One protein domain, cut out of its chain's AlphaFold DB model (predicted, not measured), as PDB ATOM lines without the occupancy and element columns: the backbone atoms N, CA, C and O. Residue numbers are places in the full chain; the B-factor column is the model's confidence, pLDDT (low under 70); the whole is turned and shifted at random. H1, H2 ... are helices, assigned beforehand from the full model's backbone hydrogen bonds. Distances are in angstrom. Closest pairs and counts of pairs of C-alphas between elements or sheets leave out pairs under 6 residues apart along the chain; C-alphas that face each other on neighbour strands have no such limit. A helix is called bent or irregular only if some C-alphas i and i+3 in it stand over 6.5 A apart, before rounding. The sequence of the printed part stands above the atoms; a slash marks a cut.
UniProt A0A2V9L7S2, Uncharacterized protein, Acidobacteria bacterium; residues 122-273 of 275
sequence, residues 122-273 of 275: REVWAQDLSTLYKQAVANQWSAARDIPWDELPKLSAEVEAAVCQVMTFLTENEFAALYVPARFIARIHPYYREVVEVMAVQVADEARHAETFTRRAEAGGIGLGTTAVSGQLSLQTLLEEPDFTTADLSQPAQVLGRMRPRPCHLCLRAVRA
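What this domain is: This is residues 122 to 273 of the 275 residues of an uncharacterized protein of Acidobacteria bacterium (UniProt A0A2V9L7S2). A long helical hairpin, H3 and H4, makes the core and the longest axis, and H5 packs along part of H3 on the side away from H4. H1 packs on H4 within H4's residues 194 to 201, H2 only just meets H4 farther along, and the last stretch, with the short helices H6, H7 and H8, winds loosely back along the hairpin, where residues 253 to 258 stick out. The printed part has 152 residues with eight named helices, H1 to H8 in that order, and no named strand. The class is all helix, with 101 of the 152 printed residues in helices. The whole is compact, with a radius of gyration of the C-alphas of 16.8 A and spans of 52 by 35 by 23 A.

Where its parts are: After residues 122 to 128, H1 takes residues 129 to 138, 14.1 A long, beginning at C-alpha 129 at (148.544, 141.529, 121.479). H2 is residues 143 to 146. H3 takes residues 157 to 185, 42.3 A long, with C-alpha 157 at (144.026, 115.547, 85.801); it is neither bent nor irregular, but only just: C-alphas 178 and 181 are 6.1 A apart. H4, the longest helix by residues with 30, takes residues 190 to 219 and is 40.9 A long. It is irregular, with C-alphas 191 and 194 8.7 A apart, and it has a kink of 37 degrees near residue 197. H5 takes residues 229 to 240, 16.4 A long. H6 is residues 244 to 247 and H7 is residues 252 to 255. H8 takes residues 265 to 272, 10.0 A long, and ends with C-alpha 272 at (149.355, 115.822, 101.740).

How they stand to each other: H3 and H4 are both hubs, touching three other helices each, and together they form a helical hairpin. They run opposite ways at a shallow tilt of 17 degrees, and their closest C-alphas, those of Cys 164 and Ala 217, are 4.5 A apart. H1 touches H4 with H4's residues 194 to 201 alone, the closest C-alphas being those of Tyr 133 and Val 198 at 5.2 A; they run the same way at a steep tilt of 36 degrees, only just past shallow. H2 only just touches H4, with 3 pairs of C-alphas within 8 A, the closest those of Ala 143 and Thr 212 at 5.4 A. H5 touches H3 with H3's residues 169 to 180 alone; the closest C-alphas, those of Val 180 and Leu 239, are 5.8 A apart, and the two run the same way at a shallow tilt of 15 degrees. H6 only just touches H3, with 3 pairs of C-alphas within 8 A, the closest those of Val 180 and Ala 247 at 6.9 A. H7 touches no helix. H8 is close to H4 but not clearly touching, with the closest C-alphas, those of Arg 216 and Val 271, 7.9 A apart. Every O i to N i+4 pair is within hydrogen-bond range in H1 and H8, against 23 of 25 in H3, 23 of 26 in H4 and 7 of 8 in H5; H2, H6 and H7 are too short for such a pair.

The domain as a whole: The two C-alphas farthest apart, those of Ser 156 and Tyr 191, are 53.5 A apart. The printed part has no cut, and no link is long. Residues 253 to 258, of which 253 to 255 belong to H7, stand free. The mean pLDDT of the printed part is 83.4, and residues 246 to 273 are under 70.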
ATOM      1  N   ARG A 122     138.953 151.635 122.835       90.62
ATOM      2  CA  ARG A 122     137.775 150.775 122.639       90.62
ATOM      3  C   ARG A 122     137.577 150.309 121.192       90.62
ATOM      4  O   ARG A 122     136.900 149.311 120.992       90.62
ATOM      5  N   GLU A 123     138.126 151.029 120.213       89.38
ATOM      6  CA  GLU A 123     137.984 150.701 118.791       89.38
ATOM      7  C   GLU A 123     139.048 149.703 118.325       89.38
ATOM      8  O   GLU A 123     138.771 148.884 117.458       89.38
ATOM      9  N   VAL A 124     140.263 149.780 118.880       90.31
ATOM     10  CA  VAL A 124     141.435 149.078 118.324       90.31
ATOM     11  C   VAL A 124     142.103 148.091 119.276       90.31
ATOM     12  O   VAL A 124     142.842 147.216 118.833       90.31
ATOM     13  N   TRP A 125     141.916 148.238 120.587       89.94
ATOM     14  CA  TRP A 125     142.716 147.517 121.573       89.94
ATOM     15  C   TRP A 125     142.143 146.140 121.911       89.94
ATOM     16  O   TRP A 125     140.947 145.981 122.147       89.94
ATOM     17  N   ALA A 126     143.037 145.163 122.063       87.69
ATOM     18  CA  ALA A 126     142.730 143.830 122.568       87.69
ATOM     19  C   ALA A 126     143.762 143.388 123.619       87.69
ATOM     20  O   ALA A 126     144.844 143.964 123.753       87.69
ATOM     21  N   GLN A 127     143.420 142.360 124.394       87.38
ATOM     22  CA  GLN A 127     144.340 141.756 125.359       87.38
ATOM     23  C   GLN A 127     145.394 140.895 124.641       87.38
ATOM     24  O   GLN A 127     145.172 140.425 123.530       87.38
ATOM     25  N   ASP A 128     146.558 140.709 125.271       88.94
ATOM     26  CA  ASP A 128     147.624 139.793 124.831       88.94
ATOM     27  C   ASP A 128     148.234 140.026 123.431       88.94
ATOM     28  O   ASP A 128     148.994 139.186 122.944       88.94
ATOM     29  N   LEU A 129     148.014 141.192 122.812       91.19
ATOM     30  CA  LEU A 129     148.544 141.529 121.479       91.19
ATOM     31  C   LEU A 129     150.068 141.354 121.365       91.19
ATOM     32  O   LEU A 129     150.571 140.824 120.378       91.19
ATOM     33  N   SER A 130     150.821 141.737 122.400       91.38
ATOM     34  CA  SER A 130     152.282 141.564 122.402       91.38
ATOM     35  C   SER A 130     152.711 140.091 122.409       91.38
ATOM     36  O   SER A 130     153.737 139.741 121.824       91.38
ATOM     37  N   THR A 131     151.937 139.216 123.055       92.94
ATOM     38  CA  THR A 131     152.168 137.767 123.052       92.94
ATOM     39  C   THR A 131     151.837 137.190 121.685       92.94
ATOM     40  O   THR A 131     152.639 136.428 121.146       92.94
ATOM     41  N   LEU A 132     150.707 137.600 121.102       90.88
ATOM     42  CA  LEU A 132     150.290 137.204 119.761       90.88
ATOM     43  C   LEU A 132     151.351 137.570 118.717       90.88
ATOM     44  O   LEU A 132     151.794 136.707 117.964       90.88
ATOM     45  N   TYR A 133     151.834 138.813 118.736       94.44
ATOM     46  CA  TYR A 133     152.893 139.264 117.836       94.44
ATOM     47  C   TYR A 133     154.175 138.432 117.989       94.44
ATOM     48  O   TYR A 133     154.722 137.937 117.004       94.44
ATOM     49  N   LYS A 134     154.634 138.202 119.228       94.44
ATOM     50  CA  LYS A 134     155.817 137.363 119.492       94.44
ATOM     51  C   LYS A 134     155.643 135.943 118.963       94.44
ATOM     52  O   LYS A 134     156.588 135.385 118.411       94.44
ATOM     53  N   GLN A 135     154.459 135.356 119.129       93.12
ATOM     54  CA  GLN A 135     154.154 134.030 118.599       93.12
ATOM     55  C   GLN A 135     154.154 134.027 117.069       93.12
ATOM     56  O   GLN A 135     154.760 133.135 116.480       93.12
ATOM     57  N   ALA A 136     153.531 135.012 116.423       90.25
ATOM     58  CA  ALA A 136     153.489 135.113 114.967       90.25
ATOM     59  C   ALA A 136     154.898 135.246 114.366       90.25
ATOM     60  O   ALA A 136     155.251 134.508 113.449       90.25
ATOM     61  N   VAL A 137     155.745 136.106 114.946       94.69
ATOM     62  CA  VAL A 137     157.148 136.275 114.532       94.69
ATOM     63  C   VAL A 137     157.972 135.005 114.770       94.69
ATOM     64  O   VAL A 137     158.785 134.630 113.928       94.69
ATOM     65  N   ALA A 138     157.772 134.312 115.893       94.19
ATOM     66  CA  ALA A 138     158.521 133.093 116.202       94.19
ATOM     67  C   ALA A 138     158.151 131.896 115.306       94.19
ATOM     68  O   ALA A 138     158.963 130.991 115.142       94.19
ATOM     69  N   ASN A 139     156.944 131.882 114.733       92.25
ATOM     70  CA  ASN A 139     156.424 130.775 113.920       92.25
ATOM     71  C   ASN A 139     156.441 131.070 112.408       92.25
ATOM     72  O   ASN A 139     155.699 130.452 111.643       92.25
ATOM     73  N   GLN A 140     157.277 132.012 111.972       91.25
ATOM     74  CA  GLN A 140     157.437 132.346 110.559       91.25
ATOM     75  C   GLN A 140     158.027 131.175 109.762       91.25
ATOM     76  O   GLN A 140     158.917 130.462 110.226       91.25
ATOM     77  N   TRP A 141     157.550 131.014 108.530       93.81
ATOM     78  CA  TRP A 141     158.004 130.002 107.575       93.81
ATOM     79  C   TRP A 141     158.094 130.612 106.169       93.81
ATOM     80  O   TRP A 141     157.746 131.773 105.959       93.81
ATOM     81  N   SER A 142     158.607 129.864 105.199       93.69
ATOM     82  CA  SER A 142     158.768 130.278 103.806       93.69
ATOM     83  C   SER A 142     158.157 129.243 102.874       93.69
ATOM     84  O   SER A 142     158.547 128.077 102.905       93.69
ATOM     85  N   ALA A 143     157.262 129.686 101.989       93.19
ATOM     86  CA  ALA A 143     156.674 128.829 100.965       93.19
ATOM     87  C   ALA A 143     157.746 128.192 100.076       93.19
ATOM     88  O   ALA A 143     157.694 127.000  99.803       93.19
ATOM     89  N   ALA A 144     158.753 128.967  99.666       92.50
ATOM     90  CA  ALA A 144     159.809 128.491  98.781       92.50
ATOM     91  C   ALA A 144     160.762 127.478  99.438       92.50
ATOM     92  O   ALA A 144     161.244 126.583  98.753       92.50
ATOM     93  N   ARG A 145     161.066 127.631 100.734       93.88
ATOM     94  CA  ARG A 145     162.079 126.799 101.405       93.88
ATOM     95  C   ARG A 145     161.504 125.630 102.194       93.88
ATOM     96  O   ARG A 145     162.119 124.575 102.243       93.88
ATOM     97  N   ASP A 146     160.379 125.848 102.870       95.12
ATOM     98  CA  ASP A 146     159.907 124.941 103.919       95.12
ATOM     99  C   ASP A 146     158.838 123.957 103.392       95.12
ATOM    100  O   ASP A 146     158.392 123.072 104.126       95.12
ATOM    101  N   ILE A 147     158.440 124.079 102.115       93.00
ATOM    102  CA  ILE A 147     157.556 123.140 101.409       93.00
ATOM    103  C   ILE A 147     158.364 122.383 100.338       93.00
ATOM    104  O   ILE A 147     158.951 123.025  99.465       93.00
ATOM    105  N   PRO A 148     158.373 121.035 100.348       94.69
ATOM    106  CA  PRO A 148     159.081 120.234  99.350       94.69
ATOM    107  C   PRO A 148     158.247 120.105  98.065       94.69
ATOM    108  O   PRO A 148     157.587 119.095  97.830       94.69
ATOM    109  N   TRP A 149     158.243 121.150  97.236       93.62
ATOM    110  CA  TRP A 149     157.444 121.204  96.000       93.62
ATOM    111  C   TRP A 149     157.756 120.072  95.010       93.62
ATOM    112  O   TRP A 149     156.855 119.594  94.324       93.62
ATOM    113  N   ASP A 150     159.001 119.595  94.980       92.06
ATOM    114  CA  ASP A 150     159.431 118.496  94.104       92.06
ATOM    115  C   ASP A 150     158.929 117.114  94.569       92.06
ATOM    116  O   ASP A 150     158.992 116.141  93.817       92.06
ATOM    117  N   GLU A 151     158.411 117.010  95.798       94.31
ATOM    118  CA  GLU A 151     157.885 115.770  96.388       94.31
ATOM    119  C   GLU A 151     156.352 115.675  96.311       94.31
ATOM    120  O   GLU A 151     155.742 114.800  96.934       94.31
ATOM    121  N   LEU A 152     155.698 116.567  95.558       91.25
ATOM    122  CA  LEU A 152     154.246 116.545  95.413       91.25
ATOM    123  C   LEU A 152     153.764 115.241  94.751       91.25
ATOM    124  O   LEU A 152     154.341 114.787  93.756       91.25
ATOM    125  N   PRO A 153     152.677 114.629  95.258       91.12
ATOM    126  CA  PRO A 153     152.117 113.437  94.638       91.12
ATOM    127  C   PRO A 153     151.516 113.765  93.269       91.12
ATOM    128  O   PRO A 153     150.898 114.809  93.072       91.12
ATOM    129  N   LYS A 154     151.634 112.827  92.326       92.25
ATOM    130  CA  LYS A 154     150.948 112.925  91.032       92.25
ATOM    131  C   LYS A 154     149.463 112.638  91.224       92.25
ATOM    132  O   LYS A 154     149.100 111.519  91.583       92.25
ATOM    133  N   LEU A 155     148.623 113.633  90.963       94.44
ATOM    134  CA  LEU A 155     147.170 113.492  90.991       94.44
ATOM    135  C   LEU A 155     146.634 113.211  89.579       94.44
ATOM    136  O   LEU A 155     147.318 113.428  88.576       94.44
ATOM    137  N   SER A 156     145.406 112.695  89.488       96.44
ATOM    138  CA  SER A 156     144.711 112.624  88.199       96.44
ATOM    139  C   SER A 156     144.391 114.037  87.703       96.44
ATOM    140  O   SER A 156     144.209 114.950  88.505       96.44
ATOM    141  N   ALA A 157     144.275 114.224  86.385       95.31
ATOM    142  CA  ALA A 157     144.026 115.547  85.801       95.31
ATOM    143  C   ALA A 157     142.751 116.220  86.345       95.31
ATOM    144  O   ALA A 157     142.738 117.426  86.567       95.31
ATOM    145  N   GLU A 158     141.696 115.442  86.601       96.94
ATOM    146  CA  GLU A 158     140.445 115.938  87.187       96.94
ATOM    147  C   GLU A 158     140.649 116.459  88.616       96.94
ATOM    148  O   GLU A 158     140.197 117.554  88.954       96.94
ATOM    149  N   VAL A 159     141.375 115.704  89.445       96.94
ATOM    150  CA  VAL A 159     141.675 116.113  90.821       96.94
ATOM    151  C   VAL A 159     142.617 117.315  90.821       96.94
ATOM    152  O   VAL A 159     142.405 118.248  91.592       96.94
ATOM    153  N   GLU A 160     143.618 117.338  89.942       96.81
ATOM    154  CA  GLU A 160     144.555 118.457  89.831       96.81
ATOM    155  C   GLU A 160     143.835 119.751  89.422       96.81
ATOM    156  O   GLU A 160     144.055 120.797  90.031       96.81
ATOM    157  N   ALA A 161     142.896 119.678  88.474       97.00
ATOM    158  CA  ALA A 161     142.057 120.813  88.095       97.00
ATOM    159  C   ALA A 161     141.173 121.303  89.258       97.00
ATOM    160  O   ALA A 161     141.053 122.510  89.479       97.00
ATOM    161  N   ALA A 162     140.598 120.388  90.044       97.69
ATOM    162  CA  ALA A 162     139.828 120.747  91.233       97.69
ATOM    163  C   ALA A 162     140.701 121.426  92.305       97.69
ATOM    164  O   ALA A 162     140.296 122.438  92.880       97.69
ATOM    165  N   VAL A 163     141.916 120.920  92.541       96.81
ATOM    166  CA  VAL A 163     142.883 121.549  93.453       96.81
ATOM    167  C   VAL A 163     143.215 122.958  92.981       96.81
ATOM    168  O   VAL A 163     143.123 123.895  93.770       96.81
ATOM    169  N   CYS A 164     143.528 123.134  91.700       97.62
ATOM    170  CA  CYS A 164     143.824 124.436  91.111       97.62
ATOM    171  C   CYS A 164     142.679 125.442  91.289       97.62
ATOM    172  O   CYS A 164     142.911 126.593  91.671       97.62
ATOM    173  N   GLN A 165     141.435 125.002  91.095       97.81
ATOM    174  CA  GLN A 165     140.253 125.835  91.311       97.81
ATOM    175  C   GLN A 165     140.103 126.264  92.780       97.81
ATOM    176  O   GLN A 165     139.809 127.430  93.051       97.81
ATOM    177  N   VAL A 166     140.339 125.353  93.729       97.06
ATOM    178  CA  VAL A 166     140.309 125.670  95.167       97.06
ATOM    179  C   VAL A 166     141.444 126.619  95.544       97.06
ATOM    180  O   VAL A 166     141.202 127.597  96.243       97.06
ATOM    181  N   MET A 167     142.667 126.378  95.065       97.75
ATOM    182  CA  MET A 167     143.817 127.246  95.337       97.75
ATOM    183  C   MET A 167     143.610 128.659  94.790       97.75
ATOM    184  O   MET A 167     143.987 129.628  95.442       97.75
ATOM    185  N   THR A 168     142.965 128.784  93.630       97.44
ATOM    186  CA  THR A 168     142.611 130.086  93.046       97.44
ATOM    187  C   THR A 168     141.643 130.832  93.953       97.44
ATOM    188  O   THR A 168     141.931 131.952  94.357       97.44
ATOM    189  N   PHE A 169     140.557 130.173  94.365       95.94
ATOM    190  CA  PHE A 169     139.600 130.747  95.311       95.94
ATOM    191  C   PHE A 169     140.263 131.153  96.638       95.94
ATOM    192  O   PHE A 169     140.020 132.247  97.143       95.94
ATOM    193  N   LEU A 170     141.119 130.298  97.208       95.50
ATOM    194  CA  LEU A 170     141.825 130.616  98.451       95.50
ATOM    195  C   LEU A 170     142.753 131.817  98.272       95.50
ATOM    196  O   LEU A 170     142.701 132.727  99.085       95.50
ATOM    197  N   THR A 171     143.518 131.879  97.181       96.56
ATOM    198  CA  THR A 171     144.397 133.020  96.874       96.56
ATOM    199  C   THR A 171     143.623 134.342  96.841       96.56
ATOM    200  O   THR A 171     144.076 135.334  97.405       96.56
ATOM    201  N   GLU A 172     142.430 134.364  96.239       95.62
ATOM    202  CA  GLU A 172     141.566 135.554  96.223       95.62
ATOM    203  C   GLU A 172     141.118 135.970  97.634       95.62
ATOM    204  O   GLU A 172     141.112 137.159  97.960       95.62
ATOM    205  N   ASN A 173     140.781 134.998  98.489       93.12
ATOM    206  CA  ASN A 173     140.404 135.256  99.880       93.12
ATOM    207  C   ASN A 173     141.592 135.768 100.702       93.12
ATOM    208  O   ASN A 173     141.412 136.689 101.493       93.12
ATOM    209  N   GLU A 174     142.795 135.231 100.485       95.25
ATOM    210  CA  GLU A 174     144.009 135.705 101.156       95.25
ATOM    211  C   GLU A 174     144.347 137.146 100.757       95.25
ATOM    212  O   GLU A 174     144.718 137.953 101.605       95.25
ATOM    213  N   PHE A 175     144.136 137.537  99.495       95.31
ATOM    214  CA  PHE A 175     144.286 138.943  99.112       95.31
ATOM    215  C   PHE A 175     143.272 139.854  99.804       95.31
ATOM    216  O   PHE A 175     143.635 140.956 100.213       95.31
ATOM    217  N   ALA A 176     142.025 139.422  99.987       90.94
ATOM    218  CA  ALA A 176     141.069 140.202 100.768       90.94
ATOM    219  C   ALA A 176     141.483 140.283 102.247       90.94
ATOM    220  O   ALA A 176     141.508 141.377 102.813       90.94
ATOM    221  N   ALA A 177     141.893 139.160 102.845       88.31
ATOM    222  CA  ALA A 177     142.419 139.099 104.207       88.31
ATOM    223  C   ALA A 177     143.701 139.931 104.391       88.31
ATOM    224  O   ALA A 177     143.973 140.387 105.496       88.31
ATOM    225  N   LEU A 178     144.451 140.197 103.318       93.25
ATOM    226  CA  LEU A 178     145.590 141.112 103.295       93.25
ATOM    227  C   LEU A 178     145.149 142.579 103.198       93.25
ATOM    228  O   LEU A 178     145.545 143.413 104.015       93.25
ATOM    229  N   TYR A 179     144.353 142.925 102.182       94.12
ATOM    230  CA  TYR A 179     144.022 144.321 101.870       94.12
ATOM    231  C   TYR A 179     143.125 144.969 102.924       94.12
ATOM    232  O   TYR A 179     143.278 146.162 103.211       94.12
ATOM    233  N   VAL A 180     142.212 144.198 103.519       88.00
ATOM    234  CA  VAL A 180     141.295 144.699 104.546       88.00
ATOM    235  C   VAL A 180     142.037 145.241 105.764       88.00
ATOM    236  O   VAL A 180     141.824 146.413 106.061       88.00
ATOM    237  N   PRO A 181     142.905 144.491 106.467       87.00
ATOM    238  CA  PRO A 181     143.659 145.045 107.584       87.00
ATOM    239  C   PRO A 181     144.665 146.108 107.122       87.00
ATOM    240  O   PRO A 181     144.802 147.140 107.784       87.00
ATOM    241  N   ALA A 182     145.318 145.930 105.965       93.81
ATOM    242  CA  ALA A 182     146.351 146.853 105.489       93.81
ATOM    243  C   ALA A 182     145.868 148.311 105.380       93.81
ATOM    244  O   ALA A 182     146.583 149.226 105.796       93.81
ATOM    245  N   ARG A 183     144.644 148.553 104.888       92.06
ATOM    246  CA  ARG A 183     144.112 149.927 104.748       92.06
ATOM    247  C   ARG A 183     143.858 150.627 106.087       92.06
ATOM    248  O   ARG A 183     143.798 151.855 106.130       92.06
ATOM    249  N   PHE A 184     143.695 149.878 107.179       91.94
ATOM    250  CA  PHE A 184     143.473 150.454 108.507       91.94
ATOM    251  C   PHE A 184     144.771 150.756 109.252       91.94
ATOM    252  O   PHE A 184     144.764 151.654 110.088       91.94
ATOM    253  N   ILE A 185     145.892 150.103 108.921       94.50
ATOM    254  CA  ILE A 185     147.185 150.325 109.595       94.50
ATOM    255  C   ILE A 185     147.549 151.818 109.635       94.50
ATOM    256  O   ILE A 185     147.890 152.342 110.689       94.50
ATOM    257  N   ALA A 186     147.404 152.532 108.513       93.19
ATOM    258  CA  ALA A 186     147.713 153.964 108.430       93.19
ATOM    259  C   ALA A 186     146.706 154.872 109.167       93.19
ATOM    260  O   ALA A 186     146.971 156.055 109.375       93.19
ATOM    261  N   ARG A 187     145.540 154.339 109.544       95.06
ATOM    262  CA  ARG A 187     144.475 155.057 110.257       95.06
ATOM    263  C   ARG A 187     144.608 154.936 111.776       95.06
ATOM    264  O   ARG A 187     144.057 155.782 112.478       95.06
ATOM    265  N   ILE A 188     145.304 153.908 112.265       95.19
ATOM    266  CA  ILE A 188     145.516 153.627 113.690       95.19
ATOM    267  C   ILE A 188     146.608 154.533 114.242       95.19
ATOM    268  O   ILE A 188     147.700 154.623 113.687       95.19
ATOM    269  N   HIS A 189     146.330 155.181 115.373       96.25
ATOM    270  CA  HIS A 189     147.352 155.947 116.072       96.25
ATOM    271  C   HIS A 189     148.474 155.010 116.560       96.25
ATOM    272  O   HIS A 189     148.189 154.070 117.309       96.25
ATOM    273  N   PRO A 190     149.759 155.280 116.260       94.19
ATOM    274  CA  PRO A 190     150.880 154.404 116.636       94.19
ATOM    275  C   PRO A 190     151.114 154.322 118.152       94.19
ATOM    276  O   PRO A 190     151.882 153.487 118.629       94.19
ATOM    277  N   TYR A 191     150.403 155.146 118.927       95.12
ATOM    278  CA  TYR A 191     150.284 154.985 120.376       95.12
ATOM    279  C   TYR A 191     149.801 153.574 120.744       95.12
ATOM    280  O   TYR A 191     150.286 153.018 121.723       95.12
ATOM    281  N   TYR A 192     148.930 152.951 119.942       94.56
ATOM    282  CA  TYR A 192     148.502 151.552 120.084       94.56
ATOM    283  C   TYR A 192     149.418 150.594 119.303       94.56
ATOM    284  O   TYR A 192     148.947 149.761 118.530       94.56
ATOM    285  N   ARG A 193     150.743 150.723 119.480       93.75
ATOM    286  CA  ARG A 193     151.758 150.023 118.667       93.75
ATOM    287  C   ARG A 193     151.541 148.519 118.516       93.75
ATOM    288  O   ARG A 193     151.773 147.999 117.435       93.75
ATOM    289  N   GLU A 194     151.078 147.821 119.550       94.25
ATOM    290  CA  GLU A 194     150.870 146.373 119.498       94.25
ATOM    291  C   GLU A 194     149.803 145.983 118.474       94.25
ATOM    292  O   GLU A 194     149.921 144.940 117.840       94.25
ATOM    293  N   VAL A 195     148.783 146.825 118.289       93.88
ATOM    294  CA  VAL A 195     147.754 146.614 117.265       93.88
ATOM    295  C   VAL A 195     148.400 146.710 115.886       93.88
ATOM    296  O   VAL A 195     148.251 145.810 115.068       93.88
ATOM    297  N   VAL A 196     149.189 147.764 115.658       94.50
ATOM    298  CA  VAL A 196     149.915 147.976 114.397       94.50
ATOM    299  C   VAL A 196     150.873 146.815 114.107       94.50
ATOM    300  O   VAL A 196     150.925 146.331 112.980       94.50
ATOM    301  N   GLU A 197     151.598 146.334 115.117       94.69
ATOM    302  CA  GLU A 197     152.524 145.200 115.014       94.69
ATOM    303  C   GLU A 197     151.805 143.898 114.632       94.69
ATOM    304  O   GLU A 197     152.245 143.203 113.713       94.69
ATOM    305  N   VAL A 198     150.685 143.580 115.294       94.50
ATOM    306  CA  VAL A 198     149.864 142.397 114.981       94.50
ATOM    307  C   VAL A 198     149.275 142.488 113.573       94.50
ATOM    308  O   VAL A 198     149.348 141.529 112.810       94.50
ATOM    309  N   MET A 199     148.743 143.646 113.185       93.38
ATOM    310  CA  MET A 199     148.189 143.827 111.842       93.38
ATOM    311  C   MET A 199     149.258 143.722 110.755       93.38
ATOM    312  O   MET A 199     149.020 143.125 109.708       93.38
ATOM    313  N   ALA A 200     150.452 144.263 110.998       95.62
ATOM    314  CA  ALA A 200     151.554 144.180 110.048       95.62
ATOM    315  C   ALA A 200     152.037 142.736 109.845       95.62
ATOM    316  O   ALA A 200     152.289 142.335 108.707       95.62
ATOM    317  N   VAL A 201     152.146 141.939 110.917       95.06
ATOM    318  CA  VAL A 201     152.523 140.523 110.773       95.06
ATOM    319  C   VAL A 201     151.414 139.707 110.104       95.06
ATOM    320  O   VAL A 201     151.734 138.866 109.271       95.06
ATOM    321  N   GLN A 202     150.136 140.019 110.352       92.69
ATOM    322  CA  GLN A 202     149.016 139.401 109.633       92.69
ATOM    323  C   GLN A 202     149.118 139.658 108.124       92.69
ATOM    324  O   GLN A 202     149.064 138.720 107.339       92.69
ATOM    325  N   VAL A 203     149.343 140.910 107.709       96.19
ATOM    326  CA  VAL A 203     149.525 141.270 106.289       96.19
ATOM    327  C   VAL A 203     150.666 140.473 105.648       96.19
ATOM    328  O   VAL A 203     150.541 140.012 104.513       96.19
ATOM    329  N   ALA A 204     151.773 140.280 106.372       95.75
ATOM    330  CA  ALA A 204     152.887 139.466 105.895       95.75
ATOM    331  C   ALA A 204     152.523 137.972 105.789       95.75
ATOM    332  O   ALA A 204     152.972 137.294 104.862       95.75
ATOM    333  N   ASP A 205     151.711 137.461 106.715       94.88
ATOM    334  CA  ASP A 205     151.240 136.079 106.708       94.88
ATOM    335  C   ASP A 205     150.280 135.801 105.542       94.88
ATOM    336  O   ASP A 205     150.505 134.834 104.812       94.88
ATOM    337  N   GLU A 206     149.312 136.681 105.273       96.12
ATOM    338  CA  GLU A 206     148.374 136.493 104.155       96.12
ATOM    339  C   GLU A 206     149.063 136.616 102.791       96.12
ATOM    340  O   GLU A 206     148.740 135.885 101.854       96.12
ATOM    341  N   ALA A 207     150.100 137.456 102.679       96.88
ATOM    342  CA  ALA A 207     150.936 137.497 101.479       96.88
ATOM    343  C   ALA A 207     151.611 136.139 101.216       96.88
ATOM    344  O   ALA A 207     151.676 135.669 100.078       96.88
ATOM    345  N   ARG A 208     152.083 135.474 102.277       96.00
ATOM    346  CA  ARG A 208     152.709 134.149 102.193       96.00
ATOM    347  C   ARG A 208     151.695 133.043 101.913       96.00
ATOM    348  O   ARG A 208     152.019 132.084 101.208       96.00
ATOM    349  N   HIS A 209     150.480 133.145 102.449       95.94
ATOM    350  CA  HIS A 209     149.396 132.218 102.123       95.94
ATOM    351  C   HIS A 209     149.015 132.324 100.643       95.94
ATOM    352  O   HIS A 209     149.008 131.303  99.952       95.94
ATOM    353  N   ALA A 210     148.829 133.543 100.126       96.44
ATOM    354  CA  ALA A 210     148.578 133.788  98.707       96.44
ATOM    355  C   ALA A 210     149.703 133.227  97.818       96.44
ATOM    356  O   ALA A 210     149.428 132.534  96.835       96.44
ATOM    357  N   GLU A 211     150.973 133.442  98.190       97.31
ATOM    358  CA  GLU A 211     152.125 132.842  97.501       97.31
ATOM    359  C   GLU A 211     152.037 131.308  97.491       97.31
ATOM    360  O   GLU A 211     152.218 130.671  96.453       97.31
ATOM    361  N   THR A 212     151.748 130.702  98.643       97.38
ATOM    362  CA  THR A 212     151.695 129.242  98.797       97.38
ATOM    363  C   THR A 212     150.601 128.620  97.938       97.38
ATOM    364  O   THR A 212     150.845 127.619  97.262       97.38
ATOM    365  N   PHE A 213     149.401 129.201  97.942       97.62
ATOM    366  CA  PHE A 213     148.287 128.696  97.144       97.62
ATOM    367  C   PHE A 213     148.526 128.887  95.649       97.62
ATOM    368  O   PHE A 213     148.306 127.948  94.884       97.62
ATOM    369  N   THR A 214     149.078 130.033  95.243       97.12
ATOM    370  CA  THR A 214     149.466 130.279  93.846       97.12
ATOM    371  C   THR A 214     150.487 129.241  93.377       97.12
ATOM    372  O   THR A 214     150.249 128.542  92.392       97.12
ATOM    373  N   ARG A 215     151.567 129.028  94.144       96.38
ATOM    374  CA  ARG A 215     152.580 128.004  93.839       96.38
ATOM    375  C   ARG A 215     151.980 126.604  93.762       96.38
ATOM    376  O   ARG A 215     152.339 125.838  92.870       96.38
ATOM    377  N   ARG A 216     151.054 126.250  94.665       96.62
ATOM    378  CA  ARG A 216     150.392 124.939  94.615       96.62
ATOM    379  C   ARG A 216     149.562 124.780  93.346       96.62
ATOM    380  O   ARG A 216     149.610 123.696  92.776       96.62
ATOM    381  N   ALA A 217     148.828 125.801  92.905       95.62
ATOM    382  CA  ALA A 217     148.061 125.740  91.657       95.62
ATOM    383  C   ALA A 217     148.967 125.549  90.424       95.62
ATOM    384  O   ALA A 217     148.629 124.822  89.494       95.62
ATOM    385  N   GLU A 218     150.146 126.168  90.424       94.44
ATOM    386  CA  GLU A 218     151.086 126.100  89.300       94.44
ATOM    387  C   GLU A 218     151.888 124.790  89.258       94.44
ATOM    388  O   GLU A 218     152.180 124.279  88.176       94.44
ATOM    389  N   ALA A 219     152.201 124.199  90.416       93.56
ATOM    390  CA  ALA A 219     153.073 123.025  90.507       93.56
ATOM    391  C   ALA A 219     152.527 121.768  89.795       93.56
ATOM    392  O   ALA A 219     153.305 120.928  89.346       93.56
ATOM    393  N   GLY A 220     151.202 121.635  89.668       84.62
ATOM    394  CA  GLY A 220     150.549 120.498  89.003       84.62
ATOM    395  C   GLY A 220     150.471 120.589  87.476       84.62
ATOM    396  O   GLY A 220     150.002 119.652  86.832       84.62
ATOM    397  N   GLY A 221     150.890 121.713  86.883       85.81
ATOM    398  CA  GLY A 221     150.889 121.935  85.432       85.81
ATOM    399  C   GLY A 221     149.540 122.333  84.813       85.81
ATOM    400  O   GLY A 221     149.512 122.660  83.629       85.81
ATOM    401  N   ILE A 222     148.442 122.340  85.581       92.50
ATOM    402  CA  ILE A 222     147.142 122.885  85.139       92.50
ATOM    403  C   ILE A 222     147.117 124.418  85.266       92.50
ATOM    404  O   ILE A 222     146.617 125.090  84.366       92.50
ATOM    405  N   GLY A 223     147.699 124.969  86.338       94.12
ATOM    406  CA  GLY A 223     147.719 126.410  86.605       94.12
ATOM    407  C   GLY A 223     146.454 126.906  87.304       94.12
ATOM    408  O   GLY A 223     145.626 126.119  87.747       94.12
ATOM    409  N   LEU A 224     146.302 128.223  87.440       96.81
ATOM    410  CA  LEU A 224     145.151 128.826  88.119       96.81
ATOM    411  C   LEU A 224     143.818 128.494  87.420       96.81
ATOM    412  O   LEU A 224     143.732 128.371  86.199       96.81
ATOM    413  N   GLY A 225     142.771 128.359  88.231       96.44
ATOM    414  CA  GLY A 225     141.397 128.115  87.816       96.44
ATOM    415  C   GLY A 225     140.633 129.399  87.486       96.44
ATOM    416  O   GLY A 225     141.197 130.443  87.169       96.44
ATOM    417  N   THR A 226     139.307 129.319  87.558       97.44
ATOM    418  CA  THR A 226     138.406 130.423  87.207       97.44
ATOM    419  C   THR A 226     138.102 131.297  88.418       97.44
ATOM    420  O   THR A 226     137.719 130.792  89.473       97.44
ATOM    421  N   THR A 227     138.187 132.613  88.242       96.88
ATOM    422  CA  THR A 227     137.643 133.582  89.198       96.88
ATOM    423  C   THR A 227     136.126 133.675  89.039       96.88
ATOM    424  O   THR A 227     135.608 134.006  87.968       96.88
ATOM    425  N   ALA A 228     135.378 133.307  90.078       94.06
ATOM    426  CA  ALA A 228     133.922 133.333  90.024       94.06
ATOM    427  C   ALA A 228     133.407 134.751  90.293       94.06
ATOM    428  O   ALA A 228     133.716 135.336  91.328       94.06
ATOM    429  N   VAL A 229     132.538 135.271  89.418       95.31
ATOM    430  CA  VAL A 229     131.921 136.604  89.584       95.31
ATOM    431  C   VAL A 229     131.234 136.749  90.945       95.31
ATOM    432  O   VAL A 229     131.376 137.773  91.602       95.31
ATOM    433  N   SER A 230     130.523 135.715  91.405       90.62
ATOM    434  CA  SER A 230     129.883 135.720  92.728       90.62
ATOM    435  C   SER A 230     130.893 135.807  93.876       90.62
ATOM    436  O   SER A 230     130.635 136.501  94.856       90.62
ATOM    437  N   GLY A 231     132.043 135.138  93.749       88.19
ATOM    438  CA  GLY A 231     133.144 135.236  94.705       88.19
ATOM    439  C   GLY A 231     133.728 136.645  94.733       88.19
ATOM    440  O   GLY A 231     133.826 137.243  95.799       88.19
ATOM    441  N   GLN A 232     134.005 137.218  93.561       94.38
ATOM    442  CA  GLN A 232     134.515 138.585  93.427       94.38
ATOM    443  C   GLN A 232     133.567 139.628  94.037       94.38
ATOM    444  O   GLN A 232     134.018 140.493  94.781       94.38
ATOM    445  N   LEU A 233     132.254 139.506  93.814       91.94
ATOM    446  CA  LEU A 233     131.255 140.379  94.444       91.94
ATOM    447  C   LEU A 233     131.275 140.267  95.977       91.94
ATOM    448  O   LEU A 233     131.208 141.280  96.667       91.94
ATOM    449  N   SER A 234     131.410 139.054  96.519       88.38
ATOM    450  CA  SER A 234     131.509 138.850  97.971       88.38
ATOM    451  C   SER A 234     132.792 139.443  98.565       88.38
ATOM    452  O   SER A 234     132.770 139.977  99.674       88.38
ATOM    453  N   LEU A 235     133.920 139.351  97.858       91.19
ATOM    454  CA  LEU A 235     135.187 139.930  98.312       91.19
ATOM    455  C   LEU A 235     135.162 141.458  98.205       91.19
ATOM    456  O   LEU A 235     135.661 142.142  99.096       91.19
ATOM    457  N   GLN A 236     134.518 142.002  97.172       91.69
ATOM    458  CA  GLN A 236     134.319 143.440  97.019       91.69
ATOM    459  C   GLN A 236     133.573 144.036  98.218       91.69
ATOM    460  O   GLN A 236     134.046 145.018  98.783       91.69
ATOM    461  N   THR A 237     132.470 143.422  98.664       88.44
ATOM    462  CA  THR A 237     131.719 143.939  99.825       88.44
ATOM    463  C   THR A 237     132.571 144.003 101.090       88.44
ATOM    464  O   THR A 237     132.427 144.920 101.892       88.44
ATOM    465  N   LEU A 238     133.502 143.060 101.247       85.88
ATOM    466  CA  LEU A 238     134.421 143.037 102.377       85.88
ATOM    467  C   LEU A 238     135.483 144.152 102.274       85.88
ATOM    468  O   LEU A 238     135.817 144.785 103.275       85.88
ATOM    469  N   LEU A 239     135.993 144.431 101.069       87.81
ATOM    470  CA  LEU A 239     136.927 145.540 100.827       87.81
ATOM    471  C   LEU A 239     136.274 146.917 100.997       87.81
ATOM    472  O   LEU A 239     136.958 147.881 101.350       87.81
ATOM    473  N   GLU A 240     134.974 147.016 100.733       88.75
ATOM    474  CA  GLU A 240     134.204 148.256 100.827       88.75
ATOM    475  C   GLU A 240     133.741 148.575 102.253       88.75
ATOM    476  O   GLU A 240     133.492 149.744 102.534       88.75
ATOM    477  N   GLU A 241     133.696 147.596 103.167       85.88
ATOM    478  CA  GLU A 241     133.266 147.784 104.563       85.88
ATOM    479  C   GLU A 241     134.081 148.900 105.244       85.88
ATOM    480  O   GLU A 241     135.280 148.728 105.447       85.88
ATOM    481  N   PRO A 242     133.529 150.081 105.560       83.06
ATOM    482  CA  PRO A 242     134.333 151.196 106.067       83.06
ATOM    483  C   PRO A 242     134.733 151.048 107.541       83.06
ATOM    484  O   PRO A 242     135.700 151.698 107.978       83.06
ATOM    485  N   ASP A 243     133.983 150.249 108.303       82.19
ATOM    486  CA  ASP A 243     134.125 150.131 109.746       82.19
ATOM    487  C   ASP A 243     135.223 149.138 110.129       82.19
ATOM    488  O   ASP A 243     135.235 147.995 109.686       82.19
ATOM    489  N   PHE A 244     136.147 149.567 110.991       76.50
ATOM    490  CA  PHE A 244     137.258 148.724 111.431       76.50
ATOM    491  C   PHE A 244     136.770 147.499 112.205       76.50
ATOM    492  O   PHE A 244     137.221 146.389 111.943       76.50
ATOM    493  N   THR A 245     135.823 147.687 113.126       74.94
ATOM    494  CA  THR A 245     135.375 146.608 114.013       74.94
ATOM    495  C   THR A 245     134.589 145.529 113.274       74.94
ATOM    496  O   THR A 245     134.639 144.367 113.669       74.94
ATOM    497  N   THR A 246     133.906 145.913 112.195       66.25
ATOM    498  CA  THR A 246     133.098 145.039 111.340       66.25
ATOM    499  C   THR A 246     133.932 144.419 110.220       66.25
ATOM    500  O   THR A 246     133.751 143.246 109.902       66.25
ATOM    501  N   ALA A 247     134.866 145.181 109.640       59.03
ATOM    502  CA  ALA A 247     135.764 144.695 108.595       59.03
ATOM    503  C   ALA A 247     136.821 143.728 109.129       59.03
ATOM    504  O   ALA A 247     137.339 142.909 108.370       59.03
ATOM    505  N   ASP A 248     137.193 143.853 110.404       58.88
ATOM    506  CA  ASP A 248     138.213 143.006 110.992       58.88
ATOM    507  C   ASP A 248     137.717 141.558 111.128       58.88
ATOM    508  O   ASP A 248     137.091 141.156 112.112       58.88
ATOM    509  N   LEU A 249     138.077 140.745 110.132       51.47
ATOM    510  CA  LEU A 249     137.922 139.290 110.124       51.47
ATOM    511  C   LEU A 249     138.615 138.604 111.320       51.47
ATOM    512  O   LEU A 249     138.426 137.404 111.529       51.47
ATOM    513  N   SER A 250     139.428 139.339 112.088       49.69
ATOM    514  CA  SER A 250     140.283 138.839 113.157       49.69
ATOM    515  C   SER A 250     139.854 139.236 114.582       49.69
ATOM    516  O   SER A 250     140.627 139.059 115.527       49.69
ATOM    517  N   GLN A 251     138.596 139.660 114.801       42.75
ATOM    518  CA  GLN A 251     138.096 139.863 116.169       42.75
ATOM    519  C   GLN A 251     138.384 138.636 117.076       42.75
ATOM    520  O   GLN A 251     138.180 137.489 116.652       42.75
ATOM    521  N   PRO A 252     138.805 138.833 118.349       38.06
ATOM    522  CA  PRO A 252     139.286 137.758 119.229       38.06
ATOM    523  C   PRO A 252     138.324 136.574 119.387       38.06
ATOM    524  O   PRO A 252     138.765 135.436 119.553       38.06
ATOM    525  N   ALA A 253     137.013 136.817 119.286       31.64
ATOM    526  CA  ALA A 253     135.993 135.774 119.357       31.64
ATOM    527  C   ALA A 253     136.088 134.738 118.217       31.64
ATOM    528  O   ALA A 253     135.635 133.608 118.390       31.64
ATOM    529  N   GLN A 254     136.696 135.084 117.076       34.19
ATOM    530  CA  GLN A 254     136.873 134.184 115.930       34.19
ATOM    531  C   GLN A 254     138.320 133.671 115.782       34.19
ATOM    532  O   GLN A 254     138.529 132.540 115.334       34.19
ATOM    533  N   VAL A 255     139.326 134.437 116.225       36.25
ATOM    534  CA  VAL A 255     140.759 134.092 116.085       36.25
ATOM    535  C   VAL A 255     141.254 133.067 117.105       36.25
ATOM    536  O   VAL A 255     142.058 132.193 116.758       36.25
ATOM    537  N   LEU A 256     140.724 133.078 118.332       30.48
ATOM    538  CA  LEU A 256     141.102 132.109 119.375       30.48
ATOM    539  C   LEU A 256     140.792 130.644 118.997       30.48
ATOM    540  O   LEU A 256     141.326 129.723 119.611       30.48
ATOM    541  N   GLY A 257     139.983 130.408 117.956       28.02
ATOM    542  CA  GLY A 257     139.700 129.074 117.424       28.02
ATOM    543  C   GLY A 257     140.680 128.554 116.360       28.02
ATOM    544  O   GLY A 257     140.674 127.351 116.095       28.02
ATOM    545  N   ARG A 258     141.511 129.409 115.735       36.12
ATOM    546  CA  ARG A 258     142.306 129.036 114.539       36.12
ATOM    547  C   ARG A 258     143.825 129.049 114.719       36.12
ATOM    548  O   ARG A 258     144.511 128.365 113.964       36.12
ATOM    549  N   MET A 259     144.364 129.715 115.739       31.31
ATOM    550  CA  MET A 259     145.809 129.710 115.997       31.31
ATOM    551  C   MET A 259     146.226 128.569 116.935       31.31
ATOM    552  O   MET A 259     146.474 128.762 118.124       31.31
ATOM    553  N   ARG A 260     146.341 127.347 116.395       29.47
ATOM    554  CA  ARG A 260     147.264 126.345 116.959       29.47
ATOM    555  C   ARG A 260     148.579 126.392 116.171       29.47
ATOM    556  O   ARG A 260     148.523 126.394 114.943       29.47
ATOM    557  N   PRO A 261     149.745 126.366 116.842       34.25
ATOM    558  CA  PRO A 261     151.054 126.497 116.211       34.25
ATOM    559  C   PRO A 261     151.428 125.177 115.543       34.25
ATOM    560  O   PRO A 261     152.061 124.304 116.134       34.25
ATOM    561  N   ARG A 262     150.961 124.993 114.314       31.67
ATOM    562  CA  ARG A 262     151.457 124.019 113.339       31.67
ATOM    563  C   ARG A 262     151.330 124.687 111.973       31.67
ATOM    564  O   ARG A 262     150.448 125.535 111.831       31.67
ATOM    565  N   PRO A 263     152.162 124.331 110.981       36.97
ATOM    566  CA  PRO A 263     152.004 124.889 109.644       36.97
ATOM    567  C   PRO A 263     150.550 124.649 109.250       36.97
ATOM    568  O   PRO A 263     150.063 123.537 109.492       36.97
ATOM    569  N   CYS A 264     149.852 125.710 108.819       40.62
ATOM    570  CA  CYS A 264     148.394 125.748 108.680       40.62
ATOM    571  C   CYS A 264     147.896 124.364 108.257       40.62
ATOM    572  O   CYS A 264     148.277 123.863 107.198       40.62
ATOM    573  N   HIS A 265     147.149 123.677 109.130       41.31
ATOM    574  CA  HIS A 265     146.778 122.282 108.885       41.31
ATOM    575  C   HIS A 265     146.037 122.128 107.551       41.31
ATOM    576  O   HIS A 265     146.088 121.049 106.972       41.31
ATOM    577  N   LEU A 266     145.414 123.201 107.049       40.91
ATOM    578  CA  LEU A 266     144.860 123.300 105.703       40.91
ATOM    579  C   LEU A 266     145.949 123.343 104.615       40.91
ATOM    580  O   LEU A 266     145.856 122.572 103.674       40.91
ATOM    581  N   CYS A 267     147.006 124.151 104.763       37.66
ATOM    582  CA  CYS A 267     148.143 124.203 103.830       37.66
ATOM    583  C   CYS A 267     148.911 122.871 103.778       37.66
ATOM    584  O   CYS A 267     149.160 122.342 102.701       37.66
ATOM    585  N   LEU A 268     149.220 122.261 104.929       37.97
ATOM    586  CA  LEU A 268     149.892 120.953 104.953       37.97
ATOM    587  C   LEU A 268     148.995 119.803 104.486       37.97
ATOM    588  O   LEU A 268     149.500 118.862 103.881       37.97
ATOM    589  N   ARG A 269     147.684 119.831 104.770       44.47
ATOM    590  CA  ARG A 269     146.756 118.798 104.275       44.47
ATOM    591  C   ARG A 269     146.418 118.984 102.802       44.47
ATOM    592  O   ARG A 269     146.287 117.977 102.123       44.47
ATOM    593  N   ALA A 270     146.349 120.211 102.294       44.06
ATOM    594  CA  ALA A 270     146.220 120.479 100.861       44.06
ATOM    595  C   ALA A 270     147.432 119.955 100.071       44.06
ATOM    596  O   ALA A 270     147.289 119.517  98.935       44.06
ATOM    597  N   VAL A 271     148.613 119.940 100.697       42.84
ATOM    598  CA  VAL A 271     149.839 119.347 100.140       42.84
ATOM    599  C   VAL A 271     149.898 117.818 100.327       42.84
ATOM    600  O   VAL A 271     150.503 117.132  99.512       42.84
ATOM    601  N   ARG A 272     149.257 117.253 101.364       40.44
ATOM    602  CA  ARG A 272     149.355 115.822 101.740       40.44
ATOM    603  C   ARG A 272     148.085 114.984 101.534       40.44
ATOM    604  O   ARG A 272     148.018 113.863 102.036       40.44
ATOM    605  N   ALA A 273     147.063 115.485 100.845       33.59
ATOM    606  CA  ALA A 273     145.838 114.725 100.610       33.59
ATOM    607  C   ALA A 273     146.061 113.629  99.552       33.59
ATOM    608  O   ALA A 273     145.798 113.860  98.378       33.59
TER     609      ALA A 273